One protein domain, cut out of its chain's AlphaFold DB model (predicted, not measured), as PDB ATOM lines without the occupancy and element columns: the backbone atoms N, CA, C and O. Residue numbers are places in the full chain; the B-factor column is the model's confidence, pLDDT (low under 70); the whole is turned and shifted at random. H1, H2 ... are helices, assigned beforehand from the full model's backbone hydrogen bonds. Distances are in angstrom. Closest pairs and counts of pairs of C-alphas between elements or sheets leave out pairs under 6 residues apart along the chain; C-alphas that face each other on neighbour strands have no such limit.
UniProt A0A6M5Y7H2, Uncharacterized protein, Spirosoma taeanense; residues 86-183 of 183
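AT A GLANCE: This is residues 86 to 183 of the 183 residues of an uncharacterized protein of Spirosoma taeanense (UniProt A0A6M5Y7H2). H1, H2 and H3 form an up-and-down bundle, each helix running against the one before. Beyond H3, away from H2, the short H4 and H6 pair up, and short H5 packs on H3 residues 128 to 133. The printed part has 98 residues, with six helices, H1 to H6 in chain order, and no named strand: all helix, compact, radius of gyration of the C-alphas 12.8 A, spans 39 by 32 by 19 A.

IN THESE COORDINATES: Find C-alpha 86 at (166.768, 146.162, 228.001); H1 runs 24.3 A to 102. H2 is 106 to 120, 20.8 A; H3 128 to 141, 20.3 A; H4 147 to 154; H5 160 to 168; H6 171 to 178, ending at (171.718, 167.798, 246.948).

HOW THE PARTS SIT: Look at H3, the hub: its Gly 129 and H5's Asp 162 have the closest C-alphas, 4.8 A. H1 touches H3 at Leu 94 and Glu 130, 7.4 A, a shallow tilt of 17 degrees. H4 touches H6 at Leu 150 and Ile 175, 6.4 A, opposite ways. In each helix every O i to N i+4 pair is within hydrogen-bond range.

THE WHOLE: C-alphas 122 and 183 are farthest apart, 42.0 A. No cut, no long link; pLDDT is under 70 at 122 to 126 and 182 to 183.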
ATOM      1  N   GLY A  86     167.338 144.809 227.988       83.19
ATOM      2  CA  GLY A  86     166.768 146.162 228.001       83.19
ATOM      3  C   GLY A  86     166.853 146.846 229.371       83.19
ATOM      4  O   GLY A  86     167.187 148.026 229.450       83.19
ATOM      5  N   THR A  87     166.659 146.085 230.450       85.31
ATOM      6  CA  THR A  87     166.776 146.554 231.839       85.31
ATOM      7  C   THR A  87     168.187 147.036 232.177       85.31
ATOM      8  O   THR A  87     168.340 148.148 232.680       85.31
ATOM      9  N   LEU A  88     169.225 146.267 231.832       88.56
ATOM     10  CA  LEU A  88     170.625 146.654 232.051       88.56
ATOM     11  C   LEU A  88     171.029 147.855 231.196       88.56
ATOM     12  O   LEU A  88     171.756 148.735 231.662       88.56
ATOM     13  N   SER A  89     170.521 147.937 229.966       88.69
ATOM     14  CA  SER A  89     170.717 149.104 229.100       88.69
ATOM     15  C   SER A  89     170.084 150.368 229.692       88.69
ATOM     16  O   SER A  89     170.704 151.435 229.698       88.69
ATOM     17  N   THR A  90     168.861 150.281 230.224       88.19
ATOM     18  CA  THR A  90     168.211 151.398 230.931       88.19
ATOM     19  C   THR A  90     168.967 151.774 232.200       88.19
ATOM     20  O   THR A  90     169.312 152.943 232.364       88.19
ATOM     21  N   GLN A  91     169.320 150.802 233.045       92.19
ATOM     22  CA  GLN A  91     170.080 151.049 234.270       92.19
ATOM     23  C   GLN A  91     171.420 151.737 233.987       92.19
ATOM     24  O   GLN A  91     171.732 152.738 234.625       92.19
ATOM     25  N   SER A  92     172.187 151.260 233.001       93.44
ATOM     26  CA  SER A  92     173.485 151.850 232.634       93.44
ATOM     27  C   SER A  92     173.341 153.313 232.208       93.44
ATOM     28  O   SER A  92     174.115 154.172 232.626       93.44
ATOM     29  N   ARG A  93     172.317 153.620 231.400       92.38
ATOM     30  CA  ARG A  93     172.037 154.988 230.941       92.38
ATOM     31  C   ARG A  93     171.613 155.901 232.088       92.38
ATOM     32  O   ARG A  93     172.108 157.020 232.171       92.38
ATOM     33  N   LEU A  94     170.730 155.439 232.968       94.12
ATOM     34  CA  LEU A  94     170.278 156.227 234.117       94.12
ATOM     35  C   LEU A  94     171.400 156.463 235.127       94.12
ATOM     36  O   LEU A  94     171.547 157.577 235.626       94.12
ATOM     37  N   LEU A  95     172.241 155.454 235.367       95.12
ATOM     38  CA  LEU A  95     173.419 155.587 236.222       95.12
ATOM     39  C   LEU A  95     174.397 156.620 235.659       95.12
ATOM     40  O   LEU A  95     174.973 157.392 236.418       95.12
ATOM     41  N   ASN A  96     174.520 156.695 234.332       95.00
ATOM     42  CA  ASN A  96     175.348 157.692 233.664       95.00
ATOM     43  C   ASN A  96     174.815 159.103 233.885       95.00
ATOM     44  O   ASN A  96     175.559 159.980 234.307       95.00
ATOM     45  N   LEU A  97     173.514 159.313 233.660       94.75
ATOM     46  CA  LEU A  97     172.878 160.605 233.916       94.75
ATOM     47  C   LEU A  97     173.068 161.049 235.372       94.75
ATOM     48  O   LEU A  97     173.466 162.183 235.619       94.75
ATOM     49  N   LEU A  98     172.846 160.148 236.332       94.31
ATOM     50  CA  LEU A  98     173.042 160.450 237.750       94.31
ATOM     51  C   LEU A  98     174.500 160.726 238.104       94.31
ATOM     52  O   LEU A  98     174.772 161.586 238.936       94.31
ATOM     53  N   LEU A  99     175.448 160.028 237.484       94.06
ATOM     54  CA  LEU A  99     176.866 160.279 237.708       94.06
ATOM     55  C   LEU A  99     177.279 161.663 237.192       94.06
ATOM     56  O   LEU A  99     177.955 162.398 237.907       94.06
ATOM     57  N   TYR A 100     176.805 162.066 236.012       93.50
ATOM     58  CA  TYR A 100     177.017 163.427 235.510       93.50
ATOM     59  C   TYR A 100     176.308 164.492 236.356       93.50
ATOM     60  O   TYR A 100     176.864 165.574 236.544       93.50
ATOM     61  N   ALA A 101     175.139 164.184 236.924       93.25
ATOM     62  CA  ALA A 101     174.478 165.063 237.889       93.25
ATOM     63  C   ALA A 101     175.315 165.234 239.170       93.25
ATOM     64  O   ALA A 101     175.520 166.354 239.627       93.25
ATOM     65  N   ARG A 102     175.872 164.142 239.715       91.69
ATOM     66  CA  ARG A 102     176.789 164.176 240.874       91.69
ATOM     67  C   ARG A 102     178.085 164.942 240.589       91.69
ATOM     68  O   ARG A 102     178.636 165.551 241.493       91.69
ATOM     69  N   LEU A 103     178.549 164.937 239.340       91.75
ATOM     70  CA  LEU A 103     179.693 165.733 238.882       91.75
ATOM     71  C   LEU A 103     179.351 167.217 238.650       91.75
ATOM     72  O   LEU A 103     180.235 167.980 238.272       91.75
ATOM     73  N   GLY A 104     178.090 167.629 238.813       90.44
ATOM     74  CA  GLY A 104     177.660 169.006 238.559       90.44
ATOM     75  C   GLY A 104     177.664 169.403 237.079       90.44
ATOM     76  O   GLY A 104     177.575 170.585 236.759       90.44
ATOM     77  N   ASN A 105     177.752 168.444 236.150       91.38
ATOM     78  CA  ASN A 105     177.850 168.725 234.718       91.38
ATOM     79  C   ASN A 105     176.457 168.953 234.098       91.38
ATOM     80  O   ASN A 105     175.891 168.082 233.426       91.38
ATOM     81  N   ALA A 106     175.887 170.128 234.372       90.88
ATOM     82  CA  ALA A 106     174.539 170.507 233.950       90.88
ATOM     83  C   ALA A 106     174.384 170.588 232.420       90.88
ATOM     84  O   ALA A 106     173.349 170.176 231.881       90.88
ATOM     85  N   ASP A 107     175.419 171.051 231.715       89.06
ATOM     86  CA  ASP A 107     175.409 171.189 230.256       89.06
ATOM     87  C   ASP A 107     175.272 169.826 229.580       89.06
ATOM     88  O   ASP A 107     174.337 169.594 228.803       89.06
ATOM     89  N   TYR A 108     176.142 168.876 229.943       89.69
ATOM     90  CA  TYR A 108     176.049 167.508 229.441       89.69
ATOM     91  C   TYR A 108     174.676 166.908 229.747       89.69
ATOM     92  O   TYR A 108     174.036 166.327 228.862       89.69
ATOM     93  N   LEU A 109     174.201 167.061 230.988       92.19
ATOM     94  CA  LEU A 109     172.952 166.449 231.420       92.19
ATOM     95  C   LEU A 109     171.747 166.992 230.638       92.19
ATOM     96  O   LEU A 109     170.879 166.215 230.235       92.19
ATOM     97  N   THR A 110     171.728 168.293 230.343       90.38
ATOM     98  CA  THR A 110     170.677 168.933 229.538       90.38
ATOM     99  C   THR A 110     170.584 168.310 228.143       90.38
ATOM    100  O   THR A 110     169.492 167.968 227.671       90.38
ATOM    101  N   HIS A 111     171.725 168.101 227.483       90.56
ATOM    102  CA  HIS A 111     171.767 167.452 226.173       90.56
ATOM    103  C   HIS A 111     171.404 165.963 226.248       90.56
ATOM    104  O   HIS A 111     170.643 165.458 225.409       90.56
ATOM    105  N   ALA A 112     171.909 165.257 227.260       89.56
ATOM    106  CA  ALA A 112     171.698 163.826 227.433       89.56
ATOM    107  C   ALA A 112     170.222 163.487 227.714       89.56
ATOM    108  O   ALA A 112     169.672 162.586 227.072       89.56
ATOM    109  N   LEU A 113     169.543 164.249 228.579       90.88
ATOM    110  CA  LEU A 113     168.122 164.058 228.902       90.88
ATOM    111  C   LEU A 113     167.222 164.211 227.670       90.88
ATOM    112  O   LEU A 113     166.412 163.329 227.379       90.88
ATOM    113  N   ARG A 114     167.443 165.253 226.854       87.25
ATOM    114  CA  ARG A 114     166.715 165.446 225.583       87.25
ATOM    115  C   ARG A 114     166.883 164.262 224.624       87.25
ATOM    116  O   ARG A 114     166.000 163.968 223.818       87.25
ATOM    117  N   SER A 115     168.034 163.592 224.649       84.50
ATOM    118  CA  SER A 115     168.294 162.406 223.822       84.50
ATOM    119  C   SER A 115     167.539 161.175 224.333       84.50
ATOM    120  O   SER A 115     166.910 160.462 223.546       84.50
ATOM    121  N   VAL A 116     167.548 160.953 225.651       83.94
ATOM    122  CA  VAL A 116     166.838 159.840 226.302       83.94
ATOM    123  C   VAL A 116     165.330 159.947 226.084       83.94
ATOM    124  O   VAL A 116     164.697 158.979 225.669       83.94
ATOM    125  N   GLU A 117     164.759 161.138 226.231       81.88
ATOM    126  CA  GLU A 117     163.325 161.369 226.035       81.88
ATOM    127  C   GLU A 117     162.869 161.123 224.597       81.88
ATOM    128  O   GLU A 117     161.824 160.511 224.368       81.88
ATOM    129  N   ARG A 118     163.663 161.556 223.608       81.06
ATOM    130  CA  ARG A 118     163.370 161.293 222.190       81.06
ATOM    131  C   ARG A 118     163.350 159.800 221.884       81.06
ATOM    132  O   ARG A 118     162.509 159.359 221.105       81.06
ATOM    133  N   LYS A 119     164.254 159.022 222.491       76.06
ATOM    134  CA  LYS A 119     164.264 157.556 222.364       76.06
ATOM    135  C   LYS A 119     163.056 156.933 223.056       76.06
ATOM    136  O   LYS A 119     162.435 156.041 222.488       76.06
ATOM    137  N   ARG A 120     162.683 157.441 224.230       74.94
ATOM    138  CA  ARG A 120     161.535 156.947 224.992       74.94
ATOM    139  C   ARG A 120     160.207 157.159 224.267       74.94
ATOM    140  O   ARG A 120     159.422 156.227 224.204       74.94
ATOM    141  N   LYS A 121     159.978 158.320 223.639       72.00
ATOM    142  CA  LYS A 121     158.758 158.570 222.836       72.00
ATOM    143  C   LYS A 121     158.537 157.547 221.711       72.00
ATOM    144  O   LYS A 121     157.426 157.432 221.215       72.00
ATOM    145  N   LYS A 122     159.586 156.828 221.297       68.31
ATOM    146  CA  LYS A 122     159.535 155.788 220.260       68.31
ATOM    147  C   LYS A 122     159.366 154.368 220.819       68.31
ATOM    148  O   LYS A 122     159.258 153.437 220.032       68.31
ATOM    149  N   SER A 123     159.388 154.184 222.140       66.94
ATOM    150  CA  SER A 123     159.308 152.875 222.797       66.94
ATOM    151  C   SER A 123     157.977 152.718 223.536       66.94
ATOM    152  O   SER A 123     157.572 153.604 224.283       66.94
ATOM    153  N   SER A 124     157.299 151.586 223.340       57.34
ATOM    154  CA  SER A 124     156.007 151.269 223.968       57.34
ATOM    155  C   SER A 124     156.123 150.755 225.408       57.34
ATOM    156  O   SER A 124     155.127 150.730 226.126       57.34
ATOM    157  N   GLN A 125     157.322 150.374 225.860       64.00
ATOM    158  CA  GLN A 125     157.581 149.914 227.226       64.00
ATOM    159  C   GLN A 125     158.335 150.997 227.998       64.00
ATOM    160  O   GLN A 125     159.553 151.123 227.897       64.00
ATOM    161  N   THR A 126     157.601 151.797 228.770       65.25
ATOM    162  CA  THR A 126     158.196 152.745 229.717       65.25
ATOM    163  C   THR A 126     158.152 152.156 231.120       65.25
ATOM    164  O   THR A 126     157.074 151.877 231.639       65.25
ATOM    165  N   LEU A 127     159.318 152.041 231.753       75.69
ATOM    166  CA  LEU A 127     159.417 151.792 233.187       75.69
ATOM    167  C   LEU A 127     159.046 153.065 233.953       75.69
ATOM    168  O   LEU A 127     159.584 154.144 233.691       75.69
ATOM    169  N   THR A 128     158.117 152.956 234.902       87.50
ATOM    170  CA  THR A 128     157.674 154.109 235.705       87.50
ATOM    171  C   THR A 128     158.812 154.680 236.556       87.50
ATOM    172  O   THR A 128     158.891 155.895 236.739       87.50
ATOM    173  N   GLY A 129     159.757 153.834 236.981       88.94
ATOM    174  CA  GLY A 129     160.958 154.250 237.702       88.94
ATOM    175  C   GLY A 129     161.933 155.040 236.827       88.94
ATOM    176  O   GLY A 129     162.495 156.031 237.284       88.94
ATOM    177  N   GLU A 130     162.092 154.674 235.548       90.75
ATOM    178  CA  GLU A 130     162.899 155.458 234.596       90.75
ATOM    179  C   GLU A 130     162.345 156.880 234.454       90.75
ATOM    180  O   GLU A 130     163.106 157.849 234.477       90.75
ATOM    181  N   GLN A 131     161.018 157.010 234.362       90.81
ATOM    182  CA  GLN A 131     160.372 158.314 234.270       90.81
ATOM    183  C   GLN A 131     160.602 159.163 235.522       90.81
ATOM    184  O   GLN A 131     160.968 160.332 235.397       90.81
ATOM    185  N   LEU A 132     160.443 158.573 236.710       93.50
ATOM    186  CA  LEU A 132     160.696 159.265 237.972       93.50
ATOM    187  C   LEU A 132     162.125 159.830 238.023       93.50
ATOM    188  O   LEU A 132     162.315 160.998 238.354       93.50
ATOM    189  N   VAL A 133     163.129 159.033 237.639       94.75
ATOM    190  CA  VAL A 133     164.537 159.471 237.621       94.75
ATOM    191  C   VAL A 133     164.736 160.660 236.677       94.75
ATOM    192  O   VAL A 133     165.381 161.639 237.050       94.75
ATOM    193  N   ILE A 134     164.172 160.602 235.467       93.94
ATOM    194  CA  ILE A 134     164.264 161.695 234.484       93.94
ATOM    195  C   ILE A 134     163.636 162.983 235.033       93.94
ATOM    196  O   ILE A 134     164.224 164.059 234.898       93.94
ATOM    197  N   ASP A 135     162.469 162.890 235.667       93.81
ATOM    198  CA  ASP A 135     161.780 164.055 236.223       93.81
ATOM    199  C   ASP A 135     162.553 164.679 237.388       93.81
ATOM    200  O   ASP A 135     162.674 165.903 237.455       93.81
ATOM    201  N   LEU A 136     163.160 163.864 238.250       95.56
ATOM    202  CA  LEU A 136     164.009 164.348 239.340       95.56
ATOM    203  C   LEU A 136     165.279 165.032 238.825       95.56
ATOM    204  O   LEU A 136     165.648 166.097 239.317       95.56
ATOM    205  N   LEU A 137     165.922 164.486 237.790       95.69
ATOM    206  CA  LEU A 137     167.079 165.122 237.148       95.69
ATOM    207  C   LEU A 137     166.714 166.475 236.516       95.69
ATOM    208  O   LEU A 137     167.495 167.423 236.582       95.69
ATOM    209  N   ARG A 138     165.511 166.605 235.947       94.12
ATOM    210  CA  ARG A 138     164.995 167.886 235.434       94.12
ATOM    211  C   ARG A 138     164.677 168.877 236.547       94.12
ATOM    212  O   ARG A 138     164.916 170.074 236.381       94.12
ATOM    213  N   GLN A 139     164.113 168.408 237.658       94.69
ATOM    214  CA  GLN A 139     163.899 169.245 238.835       94.69
ATOM    215  C   GLN A 139     165.238 169.771 239.351       94.69
ATOM    216  O   GLN A 139     165.354 170.970 239.574       94.69
ATOM    217  N   TRP A 140     166.255 168.910 239.443       94.94
ATOM    218  CA  TRP A 140     167.612 169.301 239.814       94.94
ATOM    219  C   TRP A 140     168.198 170.364 238.876       94.94
ATOM    220  O   TRP A 140     168.578 171.430 239.353       94.94
ATOM    221  N   LEU A 141     168.176 170.145 237.554       93.94
ATOM    222  CA  LEU A 141     168.659 171.130 236.571       93.94
ATOM    223  C   LEU A 141     167.938 172.479 236.654       93.94
ATOM    224  O   LEU A 141     168.528 173.517 236.376       93.94
ATOM    225  N   GLY A 142     166.654 172.464 237.007       92.81
ATOM    226  CA  GLY A 142     165.861 173.677 237.173       92.81
ATOM    227  C   GLY A 142     165.955 174.315 238.559       92.81
ATOM    228  O   GLY A 142     165.197 175.246 238.805       92.81
ATOM    229  N   GLY A 143     166.772 173.793 239.481       92.25
ATOM    230  CA  GLY A 143     166.835 174.279 240.867       92.25
ATOM    231  C   GLY A 143     165.546 174.050 241.672       92.25
ATOM    232  O   GLY A 143     165.279 174.755 242.637       92.25
ATOM    233  N   ARG A 144     164.717 173.082 241.265       93.44
ATOM    234  CA  ARG A 144     163.392 172.765 241.839       93.44
ATOM    235  C   ARG A 144     163.366 171.446 242.612       93.44
ATOM    236  O   ARG A 144     162.287 170.935 242.905       93.44
ATOM    237  N   LEU A 145     164.525 170.853 242.896       93.25
ATOM    238  CA  LEU A 145     164.592 169.648 243.721       93.25
ATOM    239  C   LEU A 145     164.309 170.031 245.179       93.25
ATOM    240  O   LEU A 145     164.960 170.918 245.722       93.25
ATOM    241  N   THR A 146     163.325 169.389 245.809       94.12
ATOM    242  CA  THR A 146     162.857 169.748 247.159       94.12
ATOM    243  C   THR A 146     162.674 168.515 248.044       94.12
ATOM    244  O   THR A 146     162.756 167.376 247.586       94.12
ATOM    245  N   LYS A 147     162.343 168.725 249.327       92.81
ATOM    246  CA  LYS A 147     161.923 167.639 250.231       92.81
ATOM    247  C   LYS A 147     160.696 166.876 249.709       92.81
ATOM    248  O   LYS A 147     160.579 165.682 249.971       92.81
ATOM    249  N   ALA A 148     159.820 167.518 248.930       93.06
ATOM    250  CA  ALA A 148     158.698 166.836 248.281       93.06
ATOM    251  C   ALA A 148     159.175 165.840 247.208       93.06
ATOM    252  O   ALA A 148     158.609 164.759 247.083       93.06
ATOM    253  N   SER A 149     160.263 166.151 246.497       93.19
ATOM    254  CA  SER A 149     160.914 165.242 245.541       93.19
ATOM    255  C   SER A 149     161.471 163.987 246.233       93.19
ATOM    256  O   SER A 149     161.383 162.876 245.704       93.19
ATOM    257  N   LEU A 150     162.007 164.148 247.450       92.75
ATOM    258  CA  LEU A 150     162.440 163.028 248.290       92.75
ATOM    259  C   LEU A 150     161.244 162.173 248.734       92.75
ATOM    260  O   LEU A 150     161.265 160.959 248.553       92.75
ATOM    261  N   ALA A 151     160.175 162.806 249.229       92.06
ATOM    262  CA  ALA A 151     158.949 162.112 249.629       92.06
ATOM    263  C   ALA A 151     158.298 161.350 248.459       92.06
ATOM    264  O   ALA A 151     157.818 160.237 248.644       92.06
ATOM    265  N   GLN A 152     158.338 161.903 247.242       91.94
ATOM    266  CA  GLN A 152     157.880 161.219 246.029       91.94
ATOM    267  C   GLN A 152     158.679 159.938 245.754       91.94
ATOM    268  O   GLN A 152     158.112 158.944 245.305       91.94
ATOM    269  N   THR A 153     159.987 159.956 246.024       90.75
ATOM    270  CA  THR A 153     160.850 158.776 245.872       90.75
ATOM    271  C   THR A 153     160.506 157.706 246.908       90.75
ATOM    272  O   THR A 153     160.471 156.527 246.568       90.75
ATOM    273  N   ASP A 154     160.199 158.105 248.144       89.94
ATOM    274  CA  ASP A 154     159.821 157.182 249.224       89.94
ATOM    275  C   ASP A 154     158.431 156.574 249.025       89.94
ATOM    276  O   ASP A 154     158.214 155.397 249.304       89.94
ATOM    277  N   ALA A 155     157.491 157.369 248.514       92.00
ATOM    278  CA  ALA A 155     156.124 156.946 248.234       92.00
ATOM    279  C   ALA A 155     155.982 156.193 246.898       92.00
ATOM    280  O   ALA A 155     154.872 155.821 246.514       92.00
ATOM    281  N   PHE A 156     157.075 155.987 246.159       92.12
ATOM    282  CA  PHE A 156     157.025 155.359 244.847       92.12
ATOM    283  C   PHE A 156     156.582 153.888 244.937       92.12
ATOM    284  O   PHE A 156     157.276 153.033 245.490       92.12
ATOM    285  N   SER A 157     155.435 153.581 244.330       88.44
ATOM    286  CA  SER A 157     154.764 152.275 244.378       88.44
ATOM    287  C   SER A 157     154.855 151.480 243.066       88.44
ATOM    288  O   SER A 157     153.981 150.671 242.757       88.44
ATOM    289  N   GLY A 158     155.909 151.706 242.274       87.88
ATOM    290  CA  GLY A 158     156.125 150.996 241.011       87.88
ATOM    291  C   GLY A 158     156.424 149.499 241.170       87.88
ATOM    292  O   GLY A 158     156.413 148.924 242.262       87.88
ATOM    293  N   SER A 159     156.724 148.848 240.045       89.81
ATOM    294  CA  SER A 159     157.001 147.407 240.012       89.81
ATOM    295  C   SER A 159     158.221 147.020 240.875       89.81
ATOM    296  O   SER A 159     159.073 147.865 241.167       89.81
ATOM    297  N   PRO A 160     158.382 145.742 241.274       88.75
ATOM    298  CA  PRO A 160     159.609 145.281 241.933       88.75
ATOM    299  C   PRO A 160     160.885 145.615 241.143       88.75
ATOM    300  O   PRO A 160     161.888 146.003 241.735       88.75
ATOM    301  N   ALA A 161     160.824 145.546 239.809       86.69
ATOM    302  CA  ALA A 161     161.930 145.924 238.935       86.69
ATOM    303  C   ALA A 161     162.235 147.431 238.998       86.69
ATOM    304  O   ALA A 161     163.403 147.811 239.051       86.69
ATOM    305  N   ASP A 162     161.207 148.285 239.045       89.88
ATOM    306  CA  ASP A 162     161.398 149.727 239.230       89.88
ATOM    307  C   ASP A 162     162.027 150.026 240.595       89.88
ATOM    308  O   ASP A 162     162.971 150.804 240.681       89.88
ATOM    309  N   ARG A 163     161.559 149.378 241.668       89.69
ATOM    310  CA  ARG A 163     162.133 149.567 243.009       89.69
ATOM    311  C   ARG A 163     163.603 149.150 243.060       89.69
ATOM    312  O   ARG A 163     164.426 149.919 243.554       89.69
ATOM    313  N   GLN A 164     163.948 148.003 242.470       89.00
ATOM    314  CA  GLN A 164     165.342 147.571 242.350       89.00
ATOM    315  C   GLN A 164     166.172 148.565 241.529       89.00
ATOM    316  O   GLN A 164     167.314 148.851 241.879       89.00
ATOM    317  N   LEU A 165     165.613 149.119 240.449       91.25
ATOM    318  CA  LEU A 165     166.278 150.149 239.657       91.25
ATOM    319  C   LEU A 165     166.583 151.388 240.509       91.25
ATOM    320  O   LEU A 165     167.727 151.834 240.526       91.25
ATOM    321  N   LEU A 166     165.604 151.924 241.244       92.44
ATOM    322  CA  LEU A 166     165.807 153.111 242.086       92.44
ATOM    323  C   LEU A 166     166.838 152.863 243.197       92.44
ATOM    324  O   LEU A 166     167.667 153.737 243.464       92.44
ATOM    325  N   GLN A 167     166.829 151.668 243.798       90.44
ATOM    326  CA  GLN A 167     167.841 151.241 244.767       90.44
ATOM    327  C   GLN A 167     169.228 151.153 244.122       90.44
ATOM    328  O   GLN A 167     170.193 151.701 244.647       90.44
ATOM    329  N   ASN A 168     169.335 150.537 242.944       91.50
ATOM    330  CA  ASN A 168     170.600 150.409 242.224       91.50
ATOM    331  C   ASN A 168     171.219 151.764 241.853       91.50
ATOM    332  O   ASN A 168     172.430 151.860 241.678       91.50
ATOM    333  N   LEU A 169     170.399 152.798 241.703       91.75
ATOM    334  CA  LEU A 169     170.837 154.151 241.375       91.75
ATOM    335  C   LEU A 169     171.250 154.978 242.610       91.75
ATOM    336  O   LEU A 169     171.805 156.074 242.453       91.75
ATOM    337  N   ASP A 170     170.991 154.474 243.822       89.88
ATOM    338  CA  ASP A 170     171.120 155.212 245.086       89.88
ATOM    339  C   ASP A 170     170.422 156.583 245.021       89.88
ATOM    340  O   ASP A 170     170.935 157.612 245.474       89.88
ATOM    341  N   LEU A 171     169.232 156.606 244.405       91.25
ATOM    342  CA  LEU A 171     168.532 157.841 244.049       91.25
ATOM    343  C   LEU A 171     168.173 158.677 245.280       91.25
ATOM    344  O   LEU A 171     168.408 159.883 245.302       91.25
ATOM    345  N   ARG A 172     167.676 158.020 246.335       91.81
ATOM    346  CA  ARG A 172     167.370 158.656 247.621       91.81
ATOM    347  C   ARG A 172     168.596 159.361 248.208       91.81
ATOM    348  O   ARG A 172     168.505 160.526 248.579       91.81
ATOM    349  N   CYS A 173     169.737 158.668 248.242       89.50
ATOM    350  CA  CYS A 173     170.995 159.198 248.777       89.50
ATOM    351  C   CYS A 173     171.459 160.428 247.986       89.50
ATOM    352  O   CYS A 173     171.840 161.442 248.564       89.50
ATOM    353  N   TRP A 174     171.357 160.380 246.654       91.88
ATOM    354  CA  TRP A 174     171.674 161.530 245.812       91.88
ATOM    355  C   TRP A 174     170.769 162.741 246.089       91.88
ATOM    356  O   TRP A 174     171.280 163.848 246.233       91.88
ATOM    357  N   ILE A 175     169.452 162.555 246.228       93.25
ATOM    358  CA  ILE A 175     168.539 163.664 246.556       93.25
ATOM    359  C   ILE A 175     168.889 164.261 247.923       93.25
ATOM    360  O   ILE A 175     168.986 165.478 248.050       93.25
ATOM    361  N   GLN A 176     169.116 163.418 248.936       92.69
ATOM    362  CA  GLN A 176     169.525 163.873 250.270       92.69
ATOM    363  C   GLN A 176     170.821 164.689 250.213       92.69
ATOM    364  O   GLN A 176     170.907 165.729 250.860       92.69
ATOM    365  N   SER A 177     171.777 164.252 249.390       91.06
ATOM    366  CA  SER A 177     173.037 164.954 249.150       91.06
ATOM    367  C   SER A 177     172.831 166.369 248.628       91.06
ATOM    368  O   SER A 177     173.325 167.331 249.210       91.06
ATOM    369  N   VAL A 178     172.030 166.504 247.568       91.12
ATOM    370  CA  VAL A 178     171.718 167.798 246.948       91.12
ATOM    371  C   VAL A 178     170.994 168.726 247.923       91.12
ATOM    372  O   VAL A 178     171.230 169.930 247.919       91.12
ATOM    373  N   LEU A 179     170.114 168.176 248.763       91.88
ATOM    374  CA  LEU A 179     169.357 168.943 249.753       91.88
ATOM    375  C   LEU A 179     170.164 169.272 251.022       91.88
ATOM    376  O   LEU A 179     169.607 169.878 251.937       91.88
ATOM    377  N   GLY A 180     171.433 168.856 251.113       87.06
ATOM    378  CA  GLY A 180     172.262 169.054 252.305       87.06
ATOM    379  C   GLY A 180     171.751 168.300 253.537       87.06
ATOM    380  O   GLY A 180     171.978 168.732 254.661       87.06
ATOM    381  N   MET A 181     171.030 167.191 253.346       78.50
ATOM    382  CA  MET A 181     170.376 166.423 254.416       78.50
ATOM    383  C   MET A 181     171.251 165.286 254.971       78.50
ATOM    384  O   MET A 181     170.725 164.233 255.333       78.50
ATOM    385  N   TYR A 182     172.572 165.466 255.024       62.19
ATOM    386  CA  TYR A 182     173.446 164.486 255.666       62.19
ATOM    387  C   TYR A 182     173.364 164.605 257.191       62.19
ATOM    388  O   TYR A 182     173.589 165.676 257.750       62.19
ATOM    389  N   SER A 183     173.025 163.484 257.825       43.44
ATOM    390  CA  SER A 183     173.304 163.162 259.227       43.44
ATOM    391  C   SER A 183     174.597 162.369 259.312       43.44
ATOM    392  O   SER A 183     174.700 161.419 258.497       43.44
TER     393      SER A 183